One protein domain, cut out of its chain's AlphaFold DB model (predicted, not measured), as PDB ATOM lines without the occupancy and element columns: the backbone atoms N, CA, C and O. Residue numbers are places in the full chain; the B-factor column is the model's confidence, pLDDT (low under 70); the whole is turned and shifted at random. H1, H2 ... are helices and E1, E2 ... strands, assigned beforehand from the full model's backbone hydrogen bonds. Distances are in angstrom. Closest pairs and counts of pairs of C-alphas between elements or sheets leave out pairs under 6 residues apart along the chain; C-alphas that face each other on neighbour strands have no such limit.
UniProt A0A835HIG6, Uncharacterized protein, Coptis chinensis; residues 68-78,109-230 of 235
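AT A GLANCE: This is residues 68 to 78 and 109 to 230 of the 235 residues of an uncharacterized protein of Coptis chinensis (UniProt A0A835HIG6). A twisted, seven-strand sheet makes a wall, with H1 over E2 and E1 on one face and H3 on that same face near the E4 edge, running crosswise to H1; short H4 is on the other face. Beyond the E6 edge, the connection to E7 swings out as an arm, of which residues 203 to 214, including 211 to 214 of H5, stick out. The printed part has 133 residues, with five named helices and seven named strands along the chain as E1 H1 H2 E2 E3 H3 E4 E5 H4 E6 H5 E7. The sheet, ordered E4 E5 E3 E2 E1 E7 E6, is mixed, and so is the class, helices and strands. The whole is compact, with a radius of gyration of the C-alphas of 15.3 A and spans of 43 by 33 by 28 A.

HOW THE PARTS SIT: E2, residues 130 to 137, and E1, residues 68 to 74, are parallel inner strands, with N 71 and O 134 2.8 A apart. E7, residues 223 to 229, is parallel to E1, with N 70 and O 226 2.8 A apart. E6, residues 196 to 200, is an edge strand parallel to E7, with N 199 and O 225 2.8 A apart. E3, residues 142 to 145, forms a hairpin with E2, with N 135 and O 143 2.8 A apart. E5, residues 179 to 184, is antiparallel to E3, with N 144 and O 182 2.8 A apart. The other edge strand, E4, residues 170 to 172, forms a hairpin with E5, with N 171 and O 181 2.8 A apart. H1, residues 109 to 120, is on the sheet at a height of 9.2 A, along the strands at 3 degrees to E1 on the local plane; C-alphas 74 and 112 are their closest, 6.0 A apart. H3, residues 155 to 168, is on the same face at a height of 10.5 A, slantwise at 50 degrees to E4 on the local plane; C-alphas 165 and 171 are their closest, 6.0 A apart. H1 and H3 only just touch, with 3 pairs of C-alphas within 8 A, through residues 110 to 113 and 155 to 158 alone; the closest C-alphas, 113 and 158, are 7.2 A apart, and their lines are about perpendicular at 85 degrees. E3, H3 and E4 make a split strand-helix-strand unit, with E5 between its strands and a left-handed crossover. H4, residues 188 to 191, is on the opposite face at a height of 6.7 A. H2, residues 123 to 126, is close to but not clearly touching H1, the closest C-alphas, 119 and 125, being 6.8 A apart. H5, residues 211 to 217, is not on the sheet; E6, H5 and E7 make a strand-helix-strand unit, two parallel neighbours with a helix between, with a right-handed crossover. In H1, H3 and H5 every O i to N i+4 pair is within hydrogen-bond range; H2 and H4 are too short for such a pair.

IN THESE COORDINATES: E1 begins at C-alpha 68, (66.098, 23.252, 70.309), and E7 ends at C-alpha 229, (73.581, 17.868, 81.075). From first to last C-alpha, E2 measures 20.4 A, H3 19.9 A, E7 19.8 A, H1 16.9 A and E1 16.4 A.

THE WHOLE: The two C-alphas farthest apart, those of Asp 175 and Lys 206, are 50.8 A apart. Residues 79 to 108 are not printed, and C-alphas 78 and 109 across the cut are 10.5 A apart. Of the links that are printed whole, none is long. The mean pLDDT of the printed part is 93.5, and no printed residue is under 70.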
ATOM      1  N   THR A  68      64.660  23.035  70.164       96.31
ATOM      2  CA  THR A  68      66.098  23.252  70.309       96.31
ATOM      3  C   THR A  68      66.613  22.497  71.528       96.31
ATOM      4  O   THR A  68      65.967  22.470  72.578       96.31
ATOM      5  N   PHE A  69      67.801  21.908  71.417       97.38
ATOM      6  CA  PHE A  69      68.492  21.295  72.552       97.38
ATOM      7  C   PHE A  69      69.740  22.087  72.923       97.38
ATOM      8  O   PHE A  69      70.484  22.529  72.052       97.38
ATOM      9  N   ILE A  70      69.998  22.222  74.221       97.75
ATOM     10  CA  ILE A  70      71.239  22.768  74.767       97.75
ATOM     11  C   ILE A  70      71.880  21.681  75.627       97.75
ATOM     12  O   ILE A  70      71.305  21.256  76.626       97.75
ATOM     13  N   LEU A  71      73.068  21.226  75.240       96.94
ATOM     14  CA  LEU A  71      73.900  20.334  76.039       96.94
ATOM     15  C   LEU A  71      74.868  21.179  76.872       96.94
ATOM     16  O   LEU A  71      75.843  21.712  76.343       96.94
ATOM     17  N   GLU A  72      74.587  21.313  78.166       94.88
ATOM     18  CA  GLU A  72      75.366  22.129  79.104       94.88
ATOM     19  C   GLU A  72      76.486  21.292  79.745       94.88
ATOM     20  O   GLU A  72      76.306  20.106  80.019       94.88
ATOM     21  N   ASN A  73      77.639  21.898  80.043       93.50
ATOM     22  CA  ASN A  73      78.757  21.248  80.743       93.50
ATOM     23  C   ASN A  73      79.279  19.976  80.052       93.50
ATOM     24  O   ASN A  73      79.656  19.009  80.716       93.50
ATOM     25  N   ALA A  74      79.307  19.954  78.719       95.56
ATOM     26  CA  ALA A  74      79.850  18.823  77.982       95.56
ATOM     27  C   ALA A  74      81.375  18.708  78.178       95.56
ATOM     28  O   ALA A  74      82.128  19.661  77.974       95.56
ATOM     29  N   SER A  75      81.844  17.518  78.557       94.62
ATOM     30  CA  SER A  75      83.274  17.253  78.738       94.62
ATOM     31  C   SER A  75      83.961  17.080  77.381       94.62
ATOM     32  O   SER A  75      83.945  15.986  76.815       94.62
ATOM     33  N   LEU A  76      84.626  18.120  76.876       95.62
ATOM     34  CA  LEU A  76      85.362  18.048  75.614       95.62
ATOM     35  C   LEU A  76      86.657  18.862  75.679       95.62
ATOM     36  O   LEU A  76      86.668  20.077  75.500       95.62
ATOM     37  N   LYS A  77      87.779  18.172  75.900       95.25
ATOM     38  CA  LYS A  77      89.092  18.801  76.087       95.25
ATOM     39  C   LYS A  77      90.102  18.249  75.092       95.25
ATOM     40  O   LYS A  77      90.268  17.034  74.994       95.25
ATOM     41  N   LYS A  78      90.828  19.130  74.399       95.12
ATOM     42  CA  LYS A  78      91.999  18.742  73.598       95.12
ATOM     43  C   LYS A  78      93.267  18.747  74.452       95.12
ATOM     44  O   LYS A  78      93.417  19.579  75.342       95.12
ATOM     45  N   PRO A 109      83.980  12.600  77.000       96.56
ATOM     46  CA  PRO A 109      83.398  13.057  75.732       96.56
ATOM     47  C   PRO A 109      82.455  12.027  75.082       96.56
ATOM     48  O   PRO A 109      81.709  12.372  74.165       96.56
ATOM     49  N   ASP A 110      82.443  10.778  75.558       96.62
ATOM     50  CA  ASP A 110      81.487   9.739  75.173       96.62
ATOM     51  C   ASP A 110      80.038  10.088  75.559       96.62
ATOM     52  O   ASP A 110      79.111   9.744  74.826       96.62
ATOM     53  N   ILE A 111      79.829  10.826  76.656       96.31
ATOM     54  CA  ILE A 111      78.492  11.281  77.073       96.31
ATOM     55  C   ILE A 111      77.917  12.226  76.018       96.31
ATOM     56  O   ILE A 111      76.792  12.034  75.555       96.31
ATOM     57  N   LEU A 112      78.720  13.206  75.586       97.00
ATOM     58  CA  LEU A 112      78.352  14.129  74.516       97.00
ATOM     59  C   LEU A 112      78.062  13.373  73.213       97.00
ATOM     60  O   LEU A 112      77.049  13.630  72.566       97.00
ATOM     61  N   HIS A 113      78.922  12.417  72.847       97.44
ATOM     62  CA  HIS A 113      78.732  11.589  71.653       97.44
ATOM     63  C   HIS A 113      77.379  10.871  71.671       97.44
ATOM     64  O   HIS A 113      76.608  10.977  70.716       97.44
ATOM     65  N   ARG A 114      77.060  10.191  72.776       96.81
ATOM     66  CA  ARG A 114      75.794   9.468  72.930       96.81
ATOM     67  C   ARG A 114      74.583  10.391  72.939       96.81
ATOM     68  O   ARG A 114      73.571  10.032  72.344       96.81
ATOM     69  N   ALA A 115      74.679  11.554  73.582       96.56
ATOM     70  CA  ALA A 115      73.601  12.537  73.605       96.56
ATOM     71  C   ALA A 115      73.287  13.054  72.192       96.56
ATOM     72  O   ALA A 115      72.129  13.033  71.777       96.56
ATOM     73  N   LEU A 116      74.314  13.433  71.424       96.94
ATOM     74  CA  LEU A 116      74.140  13.892  70.044       96.94
ATOM     75  C   LEU A 116      73.546  12.798  69.150       96.94
ATOM     76  O   LEU A 116      72.618  13.074  68.397       96.94
ATOM     77  N   LEU A 117      74.024  11.552  69.262       96.75
ATOM     78  CA  LEU A 117      73.413  10.430  68.545       96.75
ATOM     79  C   LEU A 117      71.941  10.250  68.928       96.75
ATOM     80  O   LEU A 117      71.097  10.149  68.047       96.75
ATOM     81  N   GLY A 118      71.617  10.273  70.222       95.69
ATOM     82  CA  GLY A 118      70.240  10.142  70.698       95.69
ATOM     83  C   GLY A 118      69.306  11.224  70.155       95.69
ATOM     84  O   GLY A 118      68.182  10.914  69.763       95.69
ATOM     85  N   ILE A 119      69.776  12.473  70.078       95.44
ATOM     86  CA  ILE A 119      69.000  13.587  69.523       95.44
ATOM     87  C   ILE A 119      68.803  13.405  68.014       95.44
ATOM     88  O   ILE A 119      67.660  13.373  67.558       95.44
ATOM     89  N   PHE A 120      69.877  13.238  67.237       94.81
ATOM     90  CA  PHE A 120      69.776  13.207  65.770       94.81
ATOM     91  C   PHE A 120      69.183  11.907  65.211       94.81
ATOM     92  O   PHE A 120      68.641  11.900  64.106       94.81
ATOM     93  N   ASP A 121      69.219  10.810  65.970       93.56
ATOM     94  CA  ASP A 121      68.570   9.551  65.586       93.56
ATOM     95  C   ASP A 121      67.093   9.479  65.979       93.56
ATOM     96  O   ASP A 121      66.383   8.553  65.558       93.56
ATOM     97  N   SER A 122      66.624  10.440  66.778       94.12
ATOM     98  CA  SER A 122      65.249  10.476  67.257       94.12
ATOM     99  C   SER A 122      64.247  10.653  66.105       94.12
ATOM    100  O   SER A 122      64.553  11.290  65.090       94.12
ATOM    101  N   PRO A 123      63.009  10.144  66.254       93.06
ATOM    102  CA  PRO A 123      61.926  10.445  65.320       93.06
ATOM    103  C   PRO A 123      61.713  11.953  65.131       93.06
ATOM    104  O   PRO A 123      61.473  12.397  64.015       93.06
ATOM    105  N   LEU A 124      61.886  12.742  66.198       91.38
ATOM    106  CA  LEU A 124      61.777  14.201  66.182       91.38
ATOM    107  C   LEU A 124      62.736  14.834  65.159       91.38
ATOM    108  O   LEU A 124      62.333  15.670  64.352       91.38
ATOM    109  N   SER A 125      63.997  14.391  65.149       92.94
ATOM    110  CA  SER A 125      64.998  14.865  64.189       92.94
ATOM    111  C   SER A 125      64.671  14.422  62.763       92.94
ATOM    112  O   SER A 125      64.761  15.219  61.833       92.94
ATOM    113  N   LYS A 126      64.224  13.172  62.578       90.94
ATOM    114  CA  LYS A 126      63.835  12.637  61.258       90.94
ATOM    115  C   LYS A 126      62.632  13.360  60.649       90.94
ATOM    116  O   LYS A 126      62.530  13.436  59.431       90.94
ATOM    117  N   LEU A 127      61.745  13.894  61.487       92.50
ATOM    118  CA  LEU A 127      60.589  14.698  61.079       92.50
ATOM    119  C   LEU A 127      60.932  16.180  60.836       92.50
ATOM    120  O   LEU A 127      60.031  16.958  60.519       92.50
ATOM    121  N   GLY A 128      62.202  16.576  60.987       91.62
ATOM    122  CA  GLY A 128      62.659  17.955  60.790       91.62
ATOM    123  C   GLY A 128      62.224  18.919  61.896       91.62
ATOM    124  O   GLY A 128      62.206  20.125  61.682       91.62
ATOM    125  N   MET A 129      61.844  18.402  63.069       91.88
ATOM    126  CA  MET A 129      61.367  19.228  64.185       91.88
ATOM    127  C   MET A 129      62.505  19.728  65.081       91.88
ATOM    128  O   MET A 129      62.314  20.673  65.841       91.88
ATOM    129  N   VAL A 130      63.690  19.113  65.004       94.38
ATOM    130  CA  VAL A 130      64.893  19.633  65.667       94.38
ATOM    131  C   VAL A 130      65.461  20.761  64.817       94.38
ATOM    132  O   VAL A 130      65.899  20.519  63.696       94.38
ATOM    133  N   GLU A 131      65.457  21.977  65.349       92.50
ATOM    134  CA  GLU A 131      65.942  23.165  64.637       92.50
ATOM    135  C   GLU A 131      67.453  23.341  64.797       92.50
ATOM    136  O   GLU A 131      68.177  23.533  63.820       92.50
ATOM    137  N   ALA A 132      67.942  23.221  66.031       94.12
ATOM    138  CA  ALA A 132      69.355  23.333  66.354       94.12
ATOM    139  C   ALA A 132      69.707  22.544  67.620       94.12
ATOM    140  O   ALA A 132      68.878  22.328  68.512       94.12
ATOM    141  N   VAL A 133      70.976  22.147  67.712       97.62
ATOM    142  CA  VAL A 133      71.576  21.665  68.957       97.62
ATOM    143  C   VAL A 133      72.762  22.553  69.295       97.62
ATOM    144  O   VAL A 133      73.699  22.680  68.510       97.62
ATOM    145  N   TYR A 134      72.739  23.146  70.480       98.31
ATOM    146  CA  TYR A 134      73.853  23.898  71.033       98.31
ATOM    147  C   TYR A 134      74.585  23.048  72.057       98.31
ATOM    148  O   TYR A 134      73.970  22.342  72.852       98.31
ATOM    149  N   VAL A 135      75.907  23.128  72.062       98.25
ATOM    150  CA  VAL A 135      76.746  22.419  73.022       98.25
ATOM    151  C   VAL A 135      77.670  23.422  73.676       98.25
ATOM    152  O   VAL A 135      78.497  24.049  73.012       98.25
ATOM    153  N   LYS A 136      77.543  23.554  74.992       97.44
ATOM    154  CA  LYS A 136      78.457  24.331  75.811       97.44
ATOM    155  C   LYS A 136      79.385  23.381  76.539       97.44
ATOM    156  O   LYS A 136      78.955  22.566  77.359       97.44
ATOM    157  N   ILE A 137      80.667  23.478  76.220       96.00
ATOM    158  CA  ILE A 137      81.687  22.646  76.846       96.00
ATOM    159  C   ILE A 137      82.225  23.307  78.115       96.00
ATOM    160  O   ILE A 137      82.056  24.504  78.348       96.00
ATOM    161  N   ASP A 138      82.865  22.505  78.955       89.94
ATOM    162  CA  ASP A 138      83.324  22.886  80.296       89.94
ATOM    163  C   ASP A 138      84.314  24.066  80.364       89.94
ATOM    164  O   ASP A 138      84.416  24.718  81.400       89.94
ATOM    165  N   ASN A 139      85.011  24.387  79.275       88.94
ATOM    166  CA  ASN A 139      85.892  25.555  79.183       88.94
ATOM    167  C   ASN A 139      85.174  26.848  78.732       88.94
ATOM    168  O   ASN A 139      85.833  27.858  78.497       88.94
ATOM    169  N   GLY A 140      83.847  26.813  78.574       91.69
ATOM    170  CA  GLY A 140      83.034  27.956  78.160       91.69
ATOM    171  C   GLY A 140      82.911  28.152  76.646       91.69
ATOM    172  O   GLY A 140      82.250  29.093  76.213       91.69
ATOM    173  N   VAL A 141      83.494  27.296  75.808       96.81
ATOM    174  CA  VAL A 141      83.226  27.349  74.365       96.81
ATOM    175  C   VAL A 141      81.806  26.847  74.091       96.81
ATOM    176  O   VAL A 141      81.390  25.802  74.593       96.81
ATOM    177  N   LEU A 142      81.069  27.598  73.273       98.19
ATOM    178  CA  LEU A 142      79.736  27.256  72.790       98.19
ATOM    179  C   LEU A 142      79.819  26.955  71.295       98.19
ATOM    180  O   LEU A 142      80.428  27.717  70.546       98.19
ATOM    181  N   PHE A 143      79.209  25.866  70.843       98.19
ATOM    182  CA  PHE A 143      79.099  25.580  69.418       98.19
ATOM    183  C   PHE A 143      77.706  25.098  69.025       98.19
ATOM    184  O   PHE A 143      76.998  24.465  69.803       98.19
ATOM    185  N   GLU A 144      77.331  25.425  67.796       98.19
ATOM    186  CA  GLU A 144      76.112  25.004  67.119       98.19
ATOM    187  C   GLU A 144      76.383  23.733  66.307       98.19
ATOM    188  O   GLU A 144      77.429  23.607  65.661       98.19
ATOM    189  N   VAL A 145      75.418  22.815  66.305       97.44
ATOM    190  CA  VAL A 145      75.361  21.643  65.432       97.44
ATOM    191  C   VAL A 145      74.054  21.696  64.647       97.44
ATOM    192  O   VAL A 145      72.969  21.715  65.238       97.44
ATOM    193  N   LYS A 146      74.152  21.716  63.315       94.69
ATOM    194  CA  LYS A 146      72.979  21.721  62.440       94.69
ATOM    195  C   LYS A 146      72.233  20.372  62.475       94.69
ATOM    196  O   LYS A 146      72.863  19.324  62.623       94.69
ATOM    197  N   PRO A 147      70.901  20.358  62.297       90.94
ATOM    198  CA  PRO A 147      70.084  19.150  62.451       90.94
ATOM    199  C   PRO A 147      70.300  18.090  61.369       90.94
ATOM    200  O   PRO A 147      70.124  16.901  61.617       90.94
ATOM    201  N   HIS A 148      70.734  18.497  60.177       87.44
ATOM    202  CA  HIS A 148      71.035  17.593  59.065       87.44
ATOM    203  C   HIS A 148      72.431  16.945  59.170       87.44
ATOM    204  O   HIS A 148      72.818  16.146  58.313       87.44
ATOM    205  N   VAL A 149      73.210  17.271  60.207       90.81
ATOM    206  CA  VAL A 149      74.560  16.737  60.385       90.81
ATOM    207  C   VAL A 149      74.512  15.255  60.730       90.81
ATOM    208  O   VAL A 149      73.948  14.832  61.737       90.81
ATOM    209  N   ARG A 150      75.219  14.447  59.938       91.94
ATOM    210  CA  ARG A 150      75.466  13.041  60.270       91.94
ATOM    211  C   ARG A 150      76.623  12.927  61.254       91.94
ATOM    212  O   ARG A 150      77.789  12.905  60.860       91.94
ATOM    213  N   ILE A 151      76.300  12.807  62.537       95.75
ATOM    214  CA  ILE A 151      77.305  12.572  63.576       95.75
ATOM    215  C   ILE A 151      77.973  11.201  63.371       95.75
ATOM    216  O   ILE A 151      77.276  10.189  63.214       95.75
ATOM    217  N   PRO A 152      79.321  11.117  63.379       97.19
ATOM    218  CA  PRO A 152      80.018   9.845  63.250       97.19
ATOM    219  C   PRO A 152      79.605   8.851  64.340       97.19
ATOM    220  O   PRO A 152      79.709   9.134  65.530       97.19
ATOM    221  N   ARG A 153      79.185   7.645  63.938       96.62
ATOM    222  CA  ARG A 153      78.770   6.582  64.874       96.62
ATOM    223  C   ARG A 153      79.923   5.985  65.667       96.62
ATOM    224  O   ARG A 153      79.725   5.517  66.780       96.62
ATOM    225  N   THR A 154      81.128   5.988  65.102       97.50
ATOM    226  CA  THR A 154      82.310   5.485  65.798       97.50
ATOM    227  C   THR A 154      82.949   6.596  66.616       97.50
ATOM    228  O   THR A 154      83.208   7.695  66.120       97.50
ATOM    229  N   ILE A 155      83.261   6.282  67.869       96.38
ATOM    230  CA  ILE A 155      83.754   7.267  68.829       96.38
ATOM    231  C   ILE A 155      85.084   7.905  68.396       96.38
ATOM    232  O   ILE A 155      85.271   9.110  68.508       96.38
ATOM    233  N   LYS A 156      85.975   7.122  67.771       96.38
ATOM    234  CA  LYS A 156      87.263   7.615  67.254       96.38
ATOM    235  C   LYS A 156      87.095   8.662  66.149       96.38
ATOM    236  O   LYS A 156      87.819   9.653  66.136       96.38
ATOM    237  N   ARG A 157      86.134   8.468  65.234       97.69
ATOM    238  CA  ARG A 157      85.839   9.458  64.183       97.69
ATOM    239  C   ARG A 157      85.173  10.696  64.770       97.69
ATOM    240  O   ARG A 157      85.512  11.803  64.370       97.69
ATOM    241  N   PHE A 158      84.278  10.510  65.739       98.19
ATOM    242  CA  PHE A 158      83.673  11.619  66.470       98.19
ATOM    243  C   PHE A 158      84.737  12.486  67.161       98.19
ATOM    244  O   PHE A 158      84.724  13.703  67.009       98.19
ATOM    245  N   TYR A 159      85.724  11.882  67.829       97.94
ATOM    246  CA  TYR A 159      86.832  12.625  68.437       97.94
ATOM    247  C   TYR A 159      87.677  13.385  67.414       97.94
ATOM    248  O   TYR A 159      88.074  14.513  67.689       97.94
ATOM    249  N   GLY A 160      87.925  12.806  66.236       97.56
ATOM    250  CA  GLY A 160      88.585  13.512  65.134       97.56
ATOM    251  C   GLY A 160      87.804  14.751  64.686       97.56
ATOM    252  O   GLY A 160      88.374  15.837  64.618       97.56
ATOM    253  N   LEU A 161      86.491  14.606  64.480       97.69
ATOM    254  CA  LEU A 161      85.591  15.706  64.112       97.69
ATOM    255  C   LEU A 161      85.575  16.820  65.172       97.69
ATOM    256  O   LEU A 161      85.675  17.998  64.845       97.69
ATOM    257  N   MET A 162      85.470  16.455  66.453       97.81
ATOM    258  CA  MET A 162      85.479  17.421  67.554       97.81
ATOM    259  C   MET A 162      86.834  18.120  67.701       97.81
ATOM    260  O   MET A 162      86.882  19.317  67.980       97.81
ATOM    261  N   LEU A 163      87.943  17.402  67.498       97.88
ATOM    262  CA  LEU A 163      89.277  18.002  67.493       97.88
ATOM    263  C   LEU A 163      89.400  19.047  66.384       97.88
ATOM    264  O   LEU A 163      89.884  20.148  66.646       97.88
ATOM    265  N   GLU A 164      88.941  18.712  65.180       97.62
ATOM    266  CA  GLU A 164      88.944  19.624  64.043       97.62
ATOM    267  C   GLU A 164      88.088  20.867  64.322       97.62
ATOM    268  O   GLU A 164      88.551  21.986  64.100       97.62
ATOM    269  N   LEU A 165      86.892  20.697  64.899       97.94
ATOM    270  CA  LEU A 165      86.026  21.812  65.286       97.94
ATOM    271  C   LEU A 165      86.734  22.750  66.271       97.94
ATOM    272  O   LEU A 165      86.716  23.962  66.084       97.94
ATOM    273  N   LEU A 166      87.414  22.209  67.285       96.75
ATOM    274  CA  LEU A 166      88.163  23.001  68.270       96.75
ATOM    275  C   LEU A 166      89.462  23.625  67.723       96.75
ATOM    276  O   LEU A 166      90.127  24.381  68.441       96.75
ATOM    277  N   GLN A 167      89.891  23.259  66.516       95.75
ATOM    278  CA  GLN A 167      91.057  23.835  65.841       95.75
ATOM    279  C   GLN A 167      90.654  24.894  64.817       95.75
ATOM    280  O   GLN A 167      91.300  25.934  64.739       95.75
ATOM    281  N   LYS A 168      89.602  24.627  64.040       96.75
ATOM    282  CA  LYS A 168      89.155  25.472  62.925       96.75
ATOM    283  C   LYS A 168      87.969  26.371  63.274       96.75
ATOM    284  O   LYS A 168      87.586  27.203  62.459       96.75
ATOM    285  N   SER A 169      87.342  26.169  64.433       97.44
ATOM    286  CA  SER A 169      86.119  26.847  64.893       97.44
ATOM    287  C   SER A 169      84.881  26.634  64.015       97.44
ATOM    288  O   SER A 169      83.799  27.099  64.361       97.44
ATOM    289  N   ARG A 170      84.995  25.910  62.899       96.94
ATOM    290  CA  ARG A 170      83.890  25.505  62.029       96.94
ATOM    291  C   ARG A 170      84.235  24.228  61.275       96.94
ATOM    292  O   ARG A 170      85.404  23.978  60.992       96.94
ATOM    293  N   ILE A 171      83.210  23.474  60.908       97.12
ATOM    294  CA  ILE A 171      83.283  22.329  60.001       97.12
ATOM    295  C   ILE A 171      82.331  22.598  58.846       97.12
ATOM    296  O   ILE A 171      81.157  22.894  59.079       97.12
ATOM    297  N   THR A 172      82.829  22.481  57.621       95.62
ATOM    298  CA  THR A 172      82.036  22.652  56.403       95.62
ATOM    299  C   THR A 172      81.994  21.367  55.593       95.62
ATOM    300  O   THR A 172      82.897  20.537  55.696       95.62
ATOM    301  N   THR A 173      80.973  21.206  54.758       92.69
ATOM    302  CA  THR A 173      81.004  20.212  53.679       92.69
ATOM    303  C   THR A 173      82.098  20.572  52.669       92.69
ATOM    304  O   THR A 173      82.445  21.744  52.498       92.69
ATOM    305  N   ASN A 174      82.662  19.561  52.005       89.19
ATOM    306  CA  ASN A 174      83.673  19.788  50.969       89.19
ATOM    307  C   ASN A 174      83.046  20.322  49.676       89.19
ATOM    308  O   ASN A 174      83.657  21.155  49.019       89.19
ATOM    309  N   ASP A 175      81.835  19.866  49.348       90.31
ATOM    310  CA  ASP A 175      81.208  20.146  48.054       90.31
ATOM    311  C   ASP A 175      80.402  21.453  48.071       90.31
ATOM    312  O   ASP A 175      80.536  22.283  47.179       90.31
ATOM    313  N   THR A 176      79.572  21.655  49.102       90.94
ATOM    314  CA  THR A 176      78.644  22.802  49.184       90.94
ATOM    315  C   THR A 176      79.162  23.956  50.042       90.94
ATOM    316  O   THR A 176      78.512  24.995  50.116       90.94
ATOM    317  N   HIS A 177      80.305  23.785  50.720       91.50
ATOM    318  CA  HIS A 177      80.838  24.719  51.724       91.50
ATOM    319  C   HIS A 177      79.838  25.114  52.828       91.50
ATOM    320  O   HIS A 177      80.026  26.103  53.543       91.50
ATOM    321  N   GLU A 178      78.791  24.315  53.015       94.06
ATOM    322  CA  GLU A 178      77.786  24.527  54.041       94.06
ATOM    323  C   GLU A 178      78.400  24.277  55.415       94.06
ATOM    324  O   GLU A 178      79.092  23.280  55.630       94.06
ATOM    325  N   THR A 179      78.157  25.183  56.363       95.75
ATOM    326  CA  THR A 179      78.669  25.047  57.728       95.75
ATOM    327  C   THR A 179      77.775  24.123  58.549       95.75
ATOM    328  O   THR A 179      76.645  24.468  58.879       95.75
ATOM    329  N   LEU A 180      78.329  22.974  58.927       95.19
ATOM    330  CA  LEU A 180      77.659  21.914  59.676       95.19
ATOM    331  C   LEU A 180      77.772  22.114  61.193       95.19
ATOM    332  O   LEU A 180      76.806  21.940  61.936       95.19
ATOM    333  N   LEU A 181      78.975  22.458  61.654       97.69
ATOM    334  CA  LEU A 181      79.263  22.772  63.053       97.69
ATOM    335  C   LEU A 181      80.035  24.079  63.121       97.69
ATOM    336  O   LEU A 181      80.898  24.329  62.277       97.69
ATOM    337  N   ARG A 182      79.774  24.895  64.141       97.88
ATOM    338  CA  ARG A 182      80.460  26.182  64.304       97.88
ATOM    339  C   ARG A 182      80.507  26.621  65.754       97.88
ATOM    340  O   ARG A 182      79.493  26.592  66.438       97.88
ATOM    341  N   VAL A 183      81.670  27.087  66.190       98.31
ATOM    342  CA  VAL A 183      81.837  27.803  67.455       98.31
ATOM    343  C   VAL A 183      81.169  29.170  67.339       98.31
ATOM    344  O   VAL A 183      81.432  29.915  66.398       98.31
ATOM    345  N   ILE A 184      80.304  29.485  68.295       97.94
ATOM    346  CA  ILE A 184      79.516  30.717  68.342       97.94
ATOM    347  C   ILE A 184      79.761  31.451  69.662       97.94
ATOM    348  O   ILE A 184      80.261  30.884  70.635       97.94
ATOM    349  N   GLU A 185      79.402  32.729  69.699       97.19
ATOM    350  CA  GLU A 185      79.580  33.557  70.890       97.19
ATOM    351  C   GLU A 185      78.565  33.230  71.987       97.19
ATOM    352  O   GLU A 185      77.419  32.876  71.720       97.19
ATOM    353  N   GLN A 186      78.965  33.410  73.241       95.69
ATOM    354  CA  GLN A 186      78.045  33.357  74.375       95.69
ATOM    355  C   GLN A 186      77.310  34.700  74.584       95.69
ATOM    356  O   GLN A 186      77.813  35.748  74.172       95.69
ATOM    357  N   PRO A 187      76.158  34.706  75.290       95.81
ATOM    358  CA  PRO A 187      75.409  33.555  75.807       95.81
ATOM    359  C   PRO A 187      74.558  32.856  74.736       95.81
ATOM    360  O   PRO A 187      74.143  33.471  73.757       95.81
ATOM    361  N   VAL A 188      74.236  31.576  74.972       96.06
ATOM    362  CA  VAL A 188      73.404  30.751  74.068       96.06
ATOM    363  C   VAL A 188      72.039  31.378  73.771       96.06
ATOM    364  O   VAL A 188      71.524  31.230  72.670       96.06
ATOM    365  N   THR A 189      71.498  32.157  74.709       95.69
ATOM    366  CA  THR A 189      70.209  32.846  74.581       95.69
ATOM    367  C   THR A 189      70.137  33.821  73.407       95.69
ATOM    368  O   THR A 189      69.043  34.065  72.915       95.69
ATOM    369  N   ARG A 190      71.274  34.345  72.922       95.69
ATOM    370  CA  ARG A 190      71.324  35.222  71.736       95.69
ATOM    371  C   ARG A 190      70.999  34.500  70.429       95.69
ATOM    372  O   ARG A 190      70.670  35.157  69.451       95.69
ATOM    373  N   HIS A 191      71.127  33.176  70.417       95.38
ATOM    374  CA  HIS A 191      70.949  32.344  69.226       95.38
ATOM    375  C   HIS A 191      69.611  31.611  69.219       95.38
ATOM    376  O   HIS A 191      69.310  30.913  68.259       95.38
ATOM    377  N   LEU A 192      68.821  31.747  70.286       94.88
ATOM    378  CA  LEU A 192      67.520  31.102  70.384       94.88
ATOM    379  C   LEU A 192      66.465  31.896  69.600       94.88
ATOM    380  O   LEU A 192      66.526  33.130  69.576       94.88
ATOM    381  N   PRO A 193      65.473  31.217  69.004       90.94
ATOM    382  CA  PRO A 193      64.333  31.881  68.391       90.94
ATOM    383  C   PRO A 193      63.596  32.816  69.359       90.94
ATOM    384  O   PRO A 193      63.612  32.657  70.584       90.94
ATOM    385  N   ALA A 194      62.871  33.789  68.808       90.00
ATOM    386  CA  ALA A 194      61.953  34.584  69.612       90.00
ATOM    387  C   ALA A 194      60.897  33.678  70.276       90.00
ATOM    388  O   ALA A 194      60.517  32.639  69.734       90.00
ATOM    389  N   LYS A 195      60.398  34.092  71.449       91.12
ATOM    390  CA  LYS A 195      59.404  33.333  72.234       91.12
ATOM    391  C   LYS A 195      59.864  31.914  72.612       91.12
ATOM    392  O   LYS A 195      59.062  30.982  72.636       91.12
ATOM    393  N   SER A 196      61.149  31.739  72.916       93.12
ATOM    394  CA  SER A 196      61.656  30.475  73.450       93.12
ATOM    395  C   SER A 196      61.294  30.269  74.922       93.12
ATOM    396  O   SER A 196      61.559  31.127  75.763       93.12
ATOM    397  N   GLN A 197      60.764  29.091  75.245       93.19
ATOM    398  CA  GLN A 197      60.596  28.611  76.613       93.19
ATOM    399  C   GLN A 197      61.706  27.614  76.952       93.19
ATOM    400  O   GLN A 197      61.803  26.543  76.353       93.19
ATOM    401  N   ILE A 198      62.548  27.982  77.921       94.50
ATOM    402  CA  ILE A 198      63.711  27.191  78.336       94.50
ATOM    403  C   ILE A 198      63.323  26.258  79.483       94.50
ATOM    404  O   ILE A 198      62.829  26.696  80.522       94.50
ATOM    405  N   ILE A 199      63.576  24.967  79.293       93.75
ATOM    406  CA  ILE A 199      63.203  23.881  80.197       93.75
ATOM    407  C   ILE A 199      64.470  23.132  80.597       93.75
ATOM    408  O   ILE A 199      65.092  22.451  79.783       93.75
ATOM    409  N   GLY A 200      64.855  23.249  81.866       92.31
ATOM    410  CA  GLY A 200      65.978  22.503  82.428       92.31
ATOM    411  C   GLY A 200      65.572  21.098  82.860       92.31
ATOM    412  O   GLY A 200      64.629  20.934  83.634       92.31
ATOM    413  N   LEU A 201      66.308  20.082  82.405       88.94
ATOM    414  CA  LEU A 201      66.164  18.717  82.904       88.94
ATOM    415  C   LEU A 201      67.117  18.503  84.084       88.94
ATOM    416  O   LEU A 201      68.331  18.413  83.910       88.94
ATOM    417  N   SER A 202      66.558  18.392  85.289       84.69
ATOM    418  CA  SER A 202      67.320  18.119  86.510       84.69
ATOM    419  C   SER A 202      66.824  16.857  87.201       84.69
ATOM    420  O   SER A 202      65.626  16.648  87.391       84.69
ATOM    421  N   TYR A 203      67.771  16.050  87.667       81.75
ATOM    422  CA  TYR A 203      67.502  14.915  88.538       81.75
ATOM    423  C   TYR A 203      67.361  15.355  90.007       81.75
ATOM    424  O   TYR A 203      68.012  16.301  90.464       81.75
ATOM    425  N   GLY A 204      66.508  14.662  90.766       79.56
ATOM    426  CA  GLY A 204      66.326  14.893  92.205       79.56
ATOM    427  C   GLY A 204      65.432  16.084  92.569       79.56
ATOM    428  O   GLY A 204      65.499  16.569  93.697       79.56
ATOM    429  N   LEU A 205      64.611  16.578  91.636       82.44
ATOM    430  CA  LEU A 205      63.553  17.536  91.962       82.44
ATOM    431  C   LEU A 205      62.387  16.815  92.652       82.44
ATOM    432  O   LEU A 205      61.956  15.753  92.209       82.44
ATOM    433  N   LYS A 206      61.859  17.411  93.731       84.94
ATOM    434  CA  LYS A 206      60.702  16.864  94.468       84.94
ATOM    435  C   LYS A 206      59.435  16.842  93.612       84.94
ATOM    436  O   LYS A 206      58.629  15.927  93.725       84.94
ATOM    437  N   LYS A 207      59.264  17.859  92.762       87.81
ATOM    438  CA  LYS A 207      58.157  17.955  91.812       87.81
ATOM    439  C   LYS A 207      58.574  17.303  90.501       87.81
ATOM    440  O   LYS A 207      59.511  17.764  89.854       87.81
ATOM    441  N   GLN A 208      57.854  16.261  90.115       88.25
ATOM    442  CA  GLN A 208      57.967  15.650  88.799       88.25
ATOM    443  C   GLN A 208      56.862  16.201  87.899       88.25
ATOM    444  O   GLN A 208      55.775  16.536  88.369       88.25
ATOM    445  N   VAL A 209      57.161  16.334  86.612       89.62
ATOM    446  CA  VAL A 209      56.226  16.840  85.606       89.62
ATOM    447  C   VAL A 209      56.087  15.773  84.534       89.62
ATOM    448  O   VAL A 209      57.090  15.274  84.025       89.62
ATOM    449  N   ASN A 210      54.849  15.424  84.190       90.69
ATOM    450  CA  ASN A 210      54.594  14.595  83.024       90.69
ATOM    451  C   ASN A 210      54.866  15.424  81.765       90.69
ATOM    452  O   ASN A 210      54.208  16.433  81.518       90.69
ATOM    453  N   LEU A 211      55.851  14.995  80.975       89.00
ATOM    454  CA  LEU A 211      56.280  15.726  79.788       89.00
ATOM    455  C   LEU A 211      55.184  15.804  78.716       89.00
ATOM    456  O   LEU A 211      55.103  16.809  78.020       89.00
ATOM    457  N   LYS A 212      54.331  14.778  78.591       89.94
ATOM    458  CA  LYS A 212      53.239  14.778  77.605       89.94
ATOM    459  C   LYS A 212      52.207  15.847  77.942       89.94
ATOM    460  O   LYS A 212      51.877  16.658  77.086       89.94
ATOM    461  N   ASP A 213      51.773  15.874  79.199       92.00
ATOM    462  CA  ASP A 213      50.785  16.840  79.686       92.00
ATOM    463  C   ASP A 213      51.351  18.263  79.618       92.00
ATOM    464  O   ASP A 213      50.659  19.197  79.227       92.00
ATOM    465  N   TYR A 214      52.641  18.417  79.939       89.75
ATOM    466  CA  TYR A 214      53.331  19.695  79.825       89.75
ATOM    467  C   TYR A 214      53.357  20.201  78.382       89.75
ATOM    468  O   TYR A 214      52.959  21.332  78.141       89.75
ATOM    469  N   ILE A 215      53.785  19.370  77.425       88.88
ATOM    470  CA  ILE A 215      53.831  19.753  76.005       88.88
ATOM    471  C   ILE A 215      52.423  20.055  75.479       88.88
ATOM    472  O   ILE A 215      52.258  21.034  74.764       88.88
ATOM    473  N   ALA A 216      51.406  19.278  75.867       88.06
ATOM    474  CA  ALA A 216      50.018  19.517  75.461       88.06
ATOM    475  C   ALA A 216      49.440  20.839  76.002       88.06
ATOM    476  O   ALA A 216      48.513  21.389  75.416       88.06
ATOM    477  N   ALA A 217      49.975  21.349  77.116       88.69
ATOM    478  CA  ALA A 217      49.585  22.631  77.697       88.69
ATOM    479  C   ALA A 217      50.398  23.825  77.157       88.69
ATOM    480  O   ALA A 217      50.064  24.976  77.453       88.69
ATOM    481  N   VAL A 218      51.479  23.579  76.409       87.19
ATOM    482  CA  VAL A 218      52.288  24.636  75.790       87.19
ATOM    483  C   VAL A 218      51.541  25.206  74.588       87.19
ATOM    484  O   VAL A 218      50.912  24.486  73.821       87.19
ATOM    485  N   ARG A 219      51.618  26.527  74.421       82.44
ATOM    486  CA  ARG A 219      51.021  27.231  73.283       82.44
ATOM    487  C   ARG A 219      51.788  26.932  71.995       82.44
ATOM    488  O   ARG A 219      53.015  26.964  71.995       82.44
ATOM    489  N   ASP A 220      51.072  26.807  70.882       81.31
ATOM    490  CA  ASP A 220      51.660  26.542  69.557       81.31
ATOM    491  C   ASP A 220      52.593  27.659  69.044       81.31
ATOM    492  O   ASP A 220      53.329  27.470  68.079       81.31
ATOM    493  N   ASP A 221      52.569  28.848  69.661       83.94
ATOM    494  CA  ASP A 221      53.415  29.987  69.290       83.94
ATOM    495  C   ASP A 221      54.735  30.088  70.075       83.94
ATOM    496  O   ASP A 221      55.411  31.119  69.994       83.94
ATOM    497  N   VAL A 222      55.092  29.046  70.833       88.81
ATOM    498  CA  VAL A 222      56.289  28.985  71.684       88.81
ATOM    499  C   VAL A 222      57.306  27.987  71.129       88.81
ATOM    500  O   VAL A 222      56.969  26.855  70.792       88.81
ATOM    501  N   ASN A 223      58.577  28.389  71.105       90.69
ATOM    502  CA  ASN A 223      59.686  27.510  70.735       90.69
ATOM    503  C   ASN A 223      60.216  26.787  71.976       90.69
ATOM    504  O   ASN A 223      60.618  27.428  72.950       90.69
ATOM    505  N   LEU A 224      60.238  25.457  71.959       94.00
ATOM    506  CA  LEU A 224      60.671  24.676  73.114       94.00
ATOM    507  C   LEU A 224      62.186  24.486  73.110       94.00
ATOM    508  O   LEU A 224      62.763  23.999  72.138       94.00
ATOM    509  N   VAL A 225      62.829  24.834  74.223       96.00
ATOM    510  CA  VAL A 225      64.276  24.690  74.397       96.00
ATOM    511  C   VAL A 225      64.551  23.789  75.591       96.00
ATOM    512  O   VAL A 225      64.271  24.164  76.725       96.00
ATOM    513  N   PHE A 226      65.127  22.612  75.356       95.75
ATOM    514  CA  PHE A 226      65.484  21.674  76.423       95.75
ATOM    515  C   PHE A 226      66.968  21.768  76.760       95.75
ATOM    516  O   PHE A 226      67.822  21.572  75.896       95.75
ATOM    517  N   VAL A 227      67.275  22.015  78.032       96.12
ATOM    518  CA  VAL A 227      68.642  22.013  78.560       96.12
ATOM    519  C   VAL A 227      68.915  20.673  79.231       96.12
ATOM    520  O   VAL A 227      68.211  20.274  80.160       96.12
ATOM    521  N   VAL A 228      69.944  19.979  78.753       93.25
ATOM    522  CA  VAL A 228      70.342  18.641  79.196       93.25
ATOM    523  C   VAL A 228      71.812  18.667  79.602       93.25
ATOM    524  O   VAL A 228      72.624  19.333  78.963       93.25
ATOM    525  N   SER A 229      72.178  17.936  80.656       87.81
ATOM    526  CA  SER A 229      73.581  17.868  81.075       87.81
ATOM    527  C   SER A 229      74.379  16.979  80.126       87.81
ATOM    528  O   SER A 229      74.039  15.817  79.908       87.81
ATOM    529  N   GLY A 230      75.467  17.519  79.583       79.88
ATOM    530  CA  GLY A 230      76.492  16.800  78.830       79.88
ATOM    531  C   GLY A 230      77.546  16.131  79.720       79.88
ATOM    532  O   GLY A 230      78.574  15.682  79.211       79.88
TER     533      GLY A 230